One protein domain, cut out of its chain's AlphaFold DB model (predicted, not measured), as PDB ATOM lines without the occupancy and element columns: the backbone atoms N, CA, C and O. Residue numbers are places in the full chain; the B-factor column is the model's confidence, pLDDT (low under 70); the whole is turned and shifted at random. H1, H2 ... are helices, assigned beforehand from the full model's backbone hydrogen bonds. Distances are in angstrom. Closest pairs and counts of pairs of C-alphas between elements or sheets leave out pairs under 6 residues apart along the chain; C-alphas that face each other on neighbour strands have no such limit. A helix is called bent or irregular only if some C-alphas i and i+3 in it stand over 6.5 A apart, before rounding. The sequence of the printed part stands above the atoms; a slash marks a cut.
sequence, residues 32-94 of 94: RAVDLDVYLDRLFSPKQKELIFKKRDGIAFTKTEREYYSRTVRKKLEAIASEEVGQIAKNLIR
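Overview. This is residues 32 to 94 of the 94 residues of an uncharacterized protein of Olavius algarvensis Delta 1 endosymbiont (UniProt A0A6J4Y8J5). A long, slightly kinked helix, H3, is crossed at about a right angle by H2, which packs on its residues 65 to 73; H1 stands off near H2 on the side away from H3, and H4 sticks out past the end of H3 as a free arm. H3 and H4, one after the other, make the longest axis. The printed part has 63 residues with four named helices, in the order H1, H2, H3, H4, and no named strand; the class is all helix. The whole is loose, with a radius of gyration of the C-alphas of 13.3 A, and elongated, spanning 42 by 25 by 18 A.

Arrangement. H1, residues 32 to 43, touches no helix. A tight link of 2 residues joins it to H2, residues 46 to 56. H1 and H2 are close but not clearly touching: their closest C-alphas, those of Leu 40 and Lys 49, are 6.7 A apart. They run opposite ways at a steep tilt of 51 degrees. A short link of 6 residues leads from H2 to H3, residues 63 to 80. H2 and H3 touch, about perpendicular at 88 degrees, and H3 does so with residues 65 to 73 alone; the closest C-alphas are those of Gln 48 and Val 73, 6.3 A apart. A tight link of 2 residues joins H3 to H4, residues 83 to 93. H3 and H4 are close but not clearly touching, with the C-alphas of Ala 79 and Val 85 closest at 7.1 A, and run the same way at a steep tilt of 60 degrees. H1 is apart from H3 and H4, and H2 is apart from H4. In H1, H2 and H4 every O i to N i+4 pair is within hydrogen-bond range; in H3 12 of 14 are.

Along the chain. H1 begins at C-alpha 32, (177.900, 238.016, 225.085), and is 16.9 A long from first to last C-alpha. H2 is 15.5 A long. H3, the longest helix with 18 residues, runs 24.7 A from C-alpha 63 at (189.898, 265.439, 211.849). It has a kink of 34 degrees near residue 72 and is only just irregular: C-alphas 71 and 74 are 6.8 A apart. H4 is 15.5 A long and ends at C-alpha 93, (181.128, 227.461, 208.115).

Size, cuts and confidence. The two C-alphas farthest apart are those of Lys 63 and Arg 94, 42.4 A. Residues 81 to 94, of which 83 to 93 belong to H4, stand free; the body without them spans 32 by 21 by 16 A. The printed part has no cut and no long link, and it ends at the chain's last residue, 94. The mean pLDDT of the printed part is 92.9; residues 32 to 34 and residue 94 are under 70.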
ATOM      1  N   ARG A  32     178.008 237.342 226.399       53.31
ATOM      2  CA  ARG A  32     177.900 238.016 225.085       53.31
ATOM      3  C   ARG A  32     178.966 239.098 224.842       53.31
ATOM      4  O   ARG A  32     179.294 239.391 223.699       53.31
ATOM      5  N   ALA A  33     179.493 239.693 225.913       56.12
ATOM      6  CA  ALA A  33     180.562 240.685 225.882       56.12
ATOM      7  C   ALA A  33     181.968 240.108 225.610       56.12
ATOM      8  O   ALA A  33     182.733 240.737 224.886       56.12
ATOM      9  N   VAL A  34     182.301 238.928 226.150       58.62
ATOM     10  CA  VAL A  34     183.602 238.260 225.923       58.62
ATOM     11  C   VAL A  34     183.731 237.832 224.465       58.62
ATOM     12  O   VAL A  34     184.788 237.984 223.863       58.62
ATOM     13  N   ASP A  35     182.624 237.402 223.867       75.06
ATOM     14  CA  ASP A  35     182.558 237.086 222.446       75.06
ATOM     15  C   ASP A  35     182.808 238.317 221.570       75.06
ATOM     16  O   ASP A  35     183.627 238.272 220.653       75.06
ATOM     17  N   LEU A  36     182.138 239.439 221.859       83.62
ATOM     18  CA  LEU A  36     182.231 240.633 221.021       83.62
ATOM     19  C   LEU A  36     183.662 241.169 220.935       83.62
ATOM     20  O   LEU A  36     184.117 241.500 219.842       83.62
ATOM     21  N   ASP A  37     184.363 241.252 222.064       87.00
ATOM     22  CA  ASP A  37     185.715 241.808 222.097       87.00
ATOM     23  C   ASP A  37     186.698 240.955 221.282       87.00
ATOM     24  O   ASP A  37     187.421 241.473 220.428       87.00
ATOM     25  N   VAL A  38     186.608 239.630 221.444       90.94
ATOM     26  CA  VAL A  38     187.399 238.649 220.691       90.94
ATOM     27  C   VAL A  38     187.099 238.713 219.192       90.94
ATOM     28  O   VAL A  38     188.019 238.646 218.374       90.94
ATOM     29  N   TYR A  39     185.831 238.849 218.793       90.19
ATOM     30  CA  TYR A  39     185.480 238.978 217.377       90.19
ATOM     31  C   TYR A  39     185.958 240.306 216.784       90.19
ATOM     32  O   TYR A  39     186.432 240.327 215.647       90.19
ATOM     33  N   LEU A  40     185.882 241.405 217.538       92.06
ATOM     34  CA  LEU A  40     186.388 242.699 217.086       92.06
ATOM     35  C   LEU A  40     187.907 242.678 216.905       92.06
ATOM     36  O   LEU A  40     188.378 243.175 215.885       92.06
ATOM     37  N   ASP A  41     188.653 242.042 217.809       94.50
ATOM     38  CA  ASP A  41     190.112 241.900 217.684       94.50
ATOM     39  C   ASP A  41     190.535 241.077 216.461       94.50
ATOM     40  O   ASP A  41     191.597 241.311 215.886       94.50
ATOM     41  N   ARG A  42     189.695 240.138 216.005       94.19
ATOM     42  CA  ARG A  42     189.947 239.382 214.765       94.19
ATOM     43  C   ARG A  42     189.716 240.208 213.497       94.19
ATOM     44  O   ARG A  42     190.328 239.927 212.470       94.19
ATOM     45  N   LEU A  43     188.817 241.193 213.532       94.50
ATOM     46  CA  LEU A  43     188.367 241.944 212.347       94.50
ATOM     47  C   LEU A  43     189.035 243.323 212.206       94.50
ATOM     48  O   LEU A  43     189.166 243.872 211.097       94.50
ATOM     49  N   PHE A  44     189.449 243.897 213.330       96.75
ATOM     50  CA  PHE A  44     189.905 245.273 213.439       96.75
ATOM     51  C   PHE A  44     191.239 245.341 214.174       96.75
ATOM     52  O   PHE A  44     191.463 244.654 215.162       96.75
ATOM     53  N   SER A  45     192.128 246.222 213.709       96.56
ATOM     54  CA  SER A  45     193.332 246.538 214.481       96.56
ATOM     55  C   SER A  45     192.960 247.268 215.781       96.56
ATOM     56  O   SER A  45     191.893 247.892 215.833       96.56
ATOM     57  N   PRO A  46     193.844 247.300 216.799       96.19
ATOM     58  CA  PRO A  46     193.565 247.990 218.062       96.19
ATOM     59  C   PRO A  46     193.091 249.434 217.854       96.19
ATOM     60  O   PRO A  46     192.090 249.862 218.425       96.19
ATOM     61  N   LYS A  47     193.718 250.156 216.912       95.50
ATOM     62  CA  LYS A  47     193.320 251.530 216.586       95.50
ATOM     63  C   LYS A  47     191.930 251.627 215.955       95.50
ATOM     64  O   LYS A  47     191.205 252.589 216.192       95.50
ATOM     65  N   GLN A  48     191.554 250.660 215.122       97.06
ATOM     66  CA  GLN A  48     190.226 250.619 214.506       97.06
ATOM     67  C   GLN A  48     189.155 250.295 215.553       97.06
ATOM     68  O   GLN A  48     188.114 250.949 215.568       97.06
ATOM     69  N   LYS A  49     189.441 249.356 216.461       96.50
ATOM     70  CA  LYS A  49     188.582 248.990 217.593       96.50
ATOM     71  C   LYS A  49     188.316 250.181 218.520       96.50
ATOM     72  O   LYS A  49     187.157 250.461 218.821       96.50
ATOM     73  N   GLU A  50     189.346 250.957 218.870       96.56
ATOM     74  CA  GLU A  50     189.185 252.221 219.611       96.56
ATOM     75  C   GLU A  50     188.189 253.171 218.934       96.56
ATOM     76  O   GLU A  50     187.312 253.730 219.592       96.56
ATOM     77  N   LEU A  51     188.298 253.356 217.614       97.69
ATOM     78  CA  LEU A  51     187.407 254.255 216.877       97.69
ATOM     79  C   LEU A  51     185.960 253.759 216.847       97.69
ATOM     80  O   LEU A  51     185.044 254.580 216.879       97.69
ATOM     81  N   ILE A  52     185.742 252.445 216.810       96.88
ATOM     82  CA  ILE A  52     184.400 251.852 216.888       96.88
ATOM     83  C   ILE A  52     183.765 252.177 218.241       96.88
ATOM     84  O   ILE A  52     182.649 252.696 218.273       96.88
ATOM     85  N   PHE A  53     184.478 251.940 219.345       96.31
ATOM     86  CA  PHE A  53     183.963 252.250 220.681       96.31
ATOM     87  C   PHE A  53     183.741 253.746 220.871       96.31
ATOM     88  O   PHE A  53     182.657 254.163 221.266       96.31
ATOM     89  N   LYS A  54     184.700 254.569 220.444       97.25
ATOM     90  CA  LYS A  54     184.575 256.026 220.478       97.25
ATOM     91  C   LYS A  54     183.344 256.512 219.695       97.25
ATOM     92  O   LYS A  54     182.642 257.406 220.163       97.25
ATOM     93  N   LYS A  55     183.026 255.893 218.548       96.56
ATOM     94  CA  LYS A  55     181.791 256.184 217.799       96.56
ATOM     95  C   LYS A  55     180.536 255.742 218.545       96.56
ATOM     96  O   LYS A  55     179.574 256.508 218.580       96.56
ATOM     97  N   ARG A  56     180.534 254.517 219.077       95.31
ATOM     98  CA  ARG A  56     179.409 253.927 219.820       95.31
ATOM     99  C   ARG A  56     179.044 254.780 221.030       95.31
ATOM    100  O   ARG A  56     177.868 255.027 221.265       95.31
ATOM    101  N   ASP A  57     180.056 255.272 221.730       96.88
ATOM    102  CA  ASP A  57     179.907 256.043 222.961       96.88
ATOM    103  C   ASP A  57     179.646 257.543 222.680       96.88
ATOM    104  O   ASP A  57     179.597 258.358 223.597       96.88
ATOM    105  N   GLY A  58     179.477 257.936 221.407       96.44
ATOM    106  CA  GLY A  58     179.127 259.304 221.007       96.44
ATOM    107  C   GLY A  58     180.260 260.327 221.143       96.44
ATOM    108  O   GLY A  58     180.025 261.529 221.027       96.44
ATOM    109  N   ILE A  59     181.496 259.878 221.359       97.25
ATOM    110  CA  ILE A  59     182.652 260.750 221.566       97.25
ATOM    111  C   ILE A  59     183.094 261.358 220.225       97.25
ATOM    112  O   ILE A  59     183.227 260.675 219.204       97.25
ATOM    113  N   ALA A  60     183.373 262.663 220.222       96.50
ATOM    114  CA  ALA A  60     183.786 263.382 219.023       96.50
ATOM    115  C   ALA A  60     185.145 262.900 218.479       96.50
ATOM    116  O   ALA A  60     186.129 262.756 219.206       96.50
ATOM    117  N   PHE A  61     185.211 262.703 217.162       97.38
ATOM    118  CA  PHE A  61     186.454 262.402 216.452       97.38
ATOM    119  C   PHE A  61     187.239 263.662 216.110       97.38
ATOM    120  O   PHE A  61     186.656 264.654 215.648       97.38
ATOM    121  N   THR A  62     188.565 263.571 216.208       97.81
ATOM    122  CA  THR A  62     189.466 264.535 215.567       97.81
ATOM    123  C   THR A  62     189.354 264.442 214.041       97.81
ATOM    124  O   THR A  62     188.759 263.510 213.488       97.81
ATOM    125  N   LYS A  63     189.926 265.416 213.322       97.75
ATOM    126  CA  LYS A  63     189.898 265.439 211.849       97.75
ATOM    127  C   LYS A  63     190.503 264.165 211.244       97.75
ATOM    128  O   LYS A  63     189.904 263.568 210.355       97.75
ATOM    129  N   THR A  64     191.662 263.741 211.742       97.50
ATOM    130  CA  THR A  64     192.384 262.560 211.249       97.50
ATOM    131  C   THR A  64     191.668 261.261 211.602       97.50
ATOM    132  O   THR A  64     191.545 260.384 210.752       97.50
ATOM    133  N   GLU A  65     191.123 261.150 212.814       98.00
ATOM    134  CA  GLU A  65     190.324 259.990 213.224       98.00
ATOM    135  C   GLU A  65     189.062 259.839 212.380       98.00
ATOM    136  O   GLU A  65     188.721 258.734 211.968       98.00
ATOM    137  N   ARG A  66     188.377 260.949 212.087       97.88
ATOM    138  CA  ARG A  66     187.163 260.953 211.265       97.88
ATOM    139  C   ARG A  66     187.441 260.516 209.836       97.88
ATOM    140  O   ARG A  66     186.661 259.748 209.273       97.88
ATOM    141  N   GLU A  67     188.548 260.991 209.275       97.94
ATOM    142  CA  GLU A  67     189.016 260.596 207.950       97.94
ATOM    143  C   GLU A  67     189.337 259.098 207.919       97.94
ATOM    144  O   GLU A  67     188.814 258.365 207.078       97.94
ATOM    145  N   TYR A  68     190.124 258.619 208.887       97.94
ATOM    146  CA  TYR A  68     190.495 257.208 208.974       97.94
ATOM    147  C   TYR A  68     189.279 256.301 209.200       97.94
ATOM    148  O   TYR A  68     189.120 255.274 208.533       97.94
ATOM    149  N   TYR A  69     188.366 256.715 210.081       98.19
ATOM    150  CA  TYR A  69     187.106 256.021 210.311       98.19
ATOM    151  C   TYR A  69     186.299 255.908 209.017       98.19
ATOM    152  O   TYR A  69     185.892 254.813 208.641       98.19
ATOM    153  N   SER A  70     186.103 257.017 208.303       97.38
ATOM    154  CA  SER A  70     185.288 257.050 207.082       97.38
ATOM    155  C   SER A  70     185.902 256.229 205.949       97.38
ATOM    156  O   SER A  70     185.195 255.500 205.257       97.38
ATOM    157  N   ARG A  71     187.224 256.317 205.765       97.00
ATOM    158  CA  ARG A  71     187.917 255.636 204.667       97.00
ATOM    159  C   ARG A  71     188.050 254.132 204.866       97.00
ATOM    160  O   ARG A  71     188.046 253.411 203.869       97.00
ATOM    161  N   THR A  72     188.166 253.666 206.109       96.88
ATOM    162  CA  THR A  72     188.514 252.268 206.396       96.88
ATOM    163  C   THR A  72     187.505 251.585 207.310       96.88
ATOM    164  O   THR A  72     186.913 250.581 206.918       96.88
ATOM    165  N   VAL A  73     187.291 252.109 208.520       97.62
ATOM    166  CA  VAL A  73     186.485 251.426 209.550       97.62
ATOM    167  C   VAL A  73     185.020 251.324 209.130       97.62
ATOM    168  O   VAL A  73     184.435 250.247 209.196       97.62
ATOM    169  N   ARG A  74     184.441 252.420 208.632       97.56
ATOM    170  CA  ARG A  74     183.040 252.485 208.213       97.56
ATOM    171  C   ARG A  74     182.727 251.487 207.103       97.56
ATOM    172  O   ARG A  74     181.769 250.740 207.229       97.56
ATOM    173  N   LYS A  75     183.564 251.427 206.067       97.31
ATOM    174  CA  LYS A  75     183.371 250.504 204.938       97.31
ATOM    175  C   LYS A  75     183.409 249.040 205.377       97.31
ATOM    176  O   LYS A  75     182.612 248.234 204.913       97.31
ATOM    177  N   LYS A  76     184.312 248.697 206.303       97.12
ATOM    178  CA  LYS A  76     184.353 247.356 206.904       97.12
ATOM    179  C   LYS A  76     183.071 247.047 207.679       97.12
ATOM    180  O   LYS A  76     182.531 245.959 207.533       97.12
ATOM    181  N   LEU A  77     182.584 247.993 208.486       97.00
ATOM    182  CA  LEU A  77     181.329 247.828 209.227       97.00
ATOM    183  C   LEU A  77     180.129 247.667 208.285       97.00
ATOM    184  O   LEU A  77     179.287 246.815 208.536       97.00
ATOM    185  N   GLU A  78     180.076 248.433 207.194       97.06
ATOM    186  CA  GLU A  78     179.048 248.302 206.153       97.06
ATOM    187  C   GLU A  78     179.083 246.909 205.504       97.06
ATOM    188  O   GLU A  78     178.039 246.284 205.349       97.06
ATOM    189  N   ALA A  79     180.273 246.377 205.208       96.81
ATOM    190  CA  ALA A  79     180.418 245.021 204.681       96.81
ATOM    191  C   ALA A  79     179.968 243.942 205.682       96.81
ATOM    192  O   ALA A  79     179.310 242.985 205.291       96.81
ATOM    193  N   ILE A  80     180.282 244.103 206.972       94.56
ATOM    194  CA  ILE A  80     179.833 243.184 208.034       94.56
ATOM    195  C   ILE A  80     178.311 243.252 208.220       94.56
ATOM    196  O   ILE A  80     177.685 242.238 208.516       94.56
ATOM    197  N   ALA A  81     177.711 244.430 208.042       95.12
ATOM    198  CA  ALA A  81     176.268 244.625 208.123       95.12
ATOM    199  C   ALA A  81     175.509 244.101 206.887       95.12
ATOM    200  O   ALA A  81     174.280 244.078 206.906       95.12
ATOM    201  N   SER A  82     176.211 243.687 205.825       97.25
ATOM    202  CA  SER A  82     175.584 243.099 204.642       97.25
ATOM    203  C   SER A  82     175.012 241.717 204.955       97.25
ATOM    204  O   SER A  82     175.726 240.799 205.366       97.25
ATOM    205  N   GLU A  83     173.716 241.555 204.702       95.19
ATOM    206  CA  GLU A  83     173.020 240.285 204.895       95.19
ATOM    207  C   GLU A  83     173.543 239.192 203.952       95.19
ATOM    208  O   GLU A  83     173.709 238.047 204.372       95.19
ATOM    209  N   GLU A  84     173.913 239.552 202.721       96.56
ATOM    210  CA  GLU A  84     174.509 238.628 201.751       96.56
ATOM    211  C   GLU A  84     175.840 238.059 202.256       96.56
ATOM    212  O   GLU A  84     176.059 236.846 202.226       96.56
ATOM    213  N   VAL A  85     176.710 238.924 202.790       94.62
ATOM    214  CA  VAL A  85     177.994 238.511 203.378       94.62
ATOM    215  C   VAL A  85     177.753 237.579 204.565       94.62
ATOM    216  O   VAL A  85     178.402 236.536 204.681       94.62
ATOM    217  N   GLY A  86     176.782 237.913 205.418       93.81
ATOM    218  CA  GLY A  86     176.377 237.070 206.538       93.81
ATOM    219  C   GLY A  86     175.864 235.696 206.098       93.81
ATOM    220  O   GLY A  86     176.217 234.684 206.708       93.81
ATOM    221  N   GLN A  87     175.066 235.632 205.031       95.88
ATOM    222  CA  GLN A  87     174.541 234.374 204.502       95.88
ATOM    223  C   GLN A  87     175.651 233.497 203.914       95.88
ATOM    224  O   GLN A  87     175.689 232.298 204.195       95.88
ATOM    225  N   ILE A  88     176.585 234.086 203.160       96.56
ATOM    226  CA  ILE A  88     177.755 233.373 202.625       96.56
ATOM    227  C   ILE A  88     178.584 232.786 203.771       96.56
ATOM    228  O   ILE A  88     178.894 231.596 203.752       96.56
ATOM    229  N   ALA A  89     178.890 233.580 204.800       93.75
ATOM    230  CA  ALA A  89     179.660 233.111 205.950       93.75
ATOM    231  C   ALA A  89     178.976 231.929 206.665       93.75
ATOM    232  O   ALA A  89     179.624 230.924 206.949       93.75
ATOM    233  N   LYS A  90     177.659 232.013 206.901       94.06
ATOM    234  CA  LYS A  90     176.876 230.923 207.511       94.06
ATOM    235  C   LYS A  90     176.877 229.656 206.659       94.06
ATOM    236  O   LYS A  90     176.949 228.565 207.211       94.06
ATOM    237  N   ASN A  91     176.784 229.798 205.338       95.81
ATOM    238  CA  ASN A  91     176.776 228.662 204.420       95.81
ATOM    239  C   ASN A  91     178.132 227.943 204.377       95.81
ATOM    240  O   ASN A  91     178.152 226.726 204.262       95.81
ATOM    241  N   LEU A  92     179.247 228.680 204.463       95.00
ATOM    242  CA  LEU A  92     180.600 228.118 204.343       95.00
ATOM    243  C   LEU A  92     181.158 227.518 205.640       95.00
ATOM    244  O   LEU A  92     182.049 226.679 205.580       95.00
ATOM    245  N   ILE A  93     180.684 227.969 206.803       91.19
ATOM    246  CA  ILE A  93     181.128 227.461 208.115       91.19
ATOM    247  C   ILE A  93     180.326 226.215 208.543       91.19
ATOM    248  O   ILE A  93     180.697 225.547 209.507       91.19
ATOM    249  N   ARG A  94     179.221 225.918 207.850       61.31
ATOM    250  CA  ARG A  94     178.316 224.810 208.167       61.31
ATOM    251  C   ARG A  94     178.888 223.441 207.813       61.31
ATOM    252  O   ARG A  94     179.522 223.318 206.746       61.31
TER     253      ARG A  94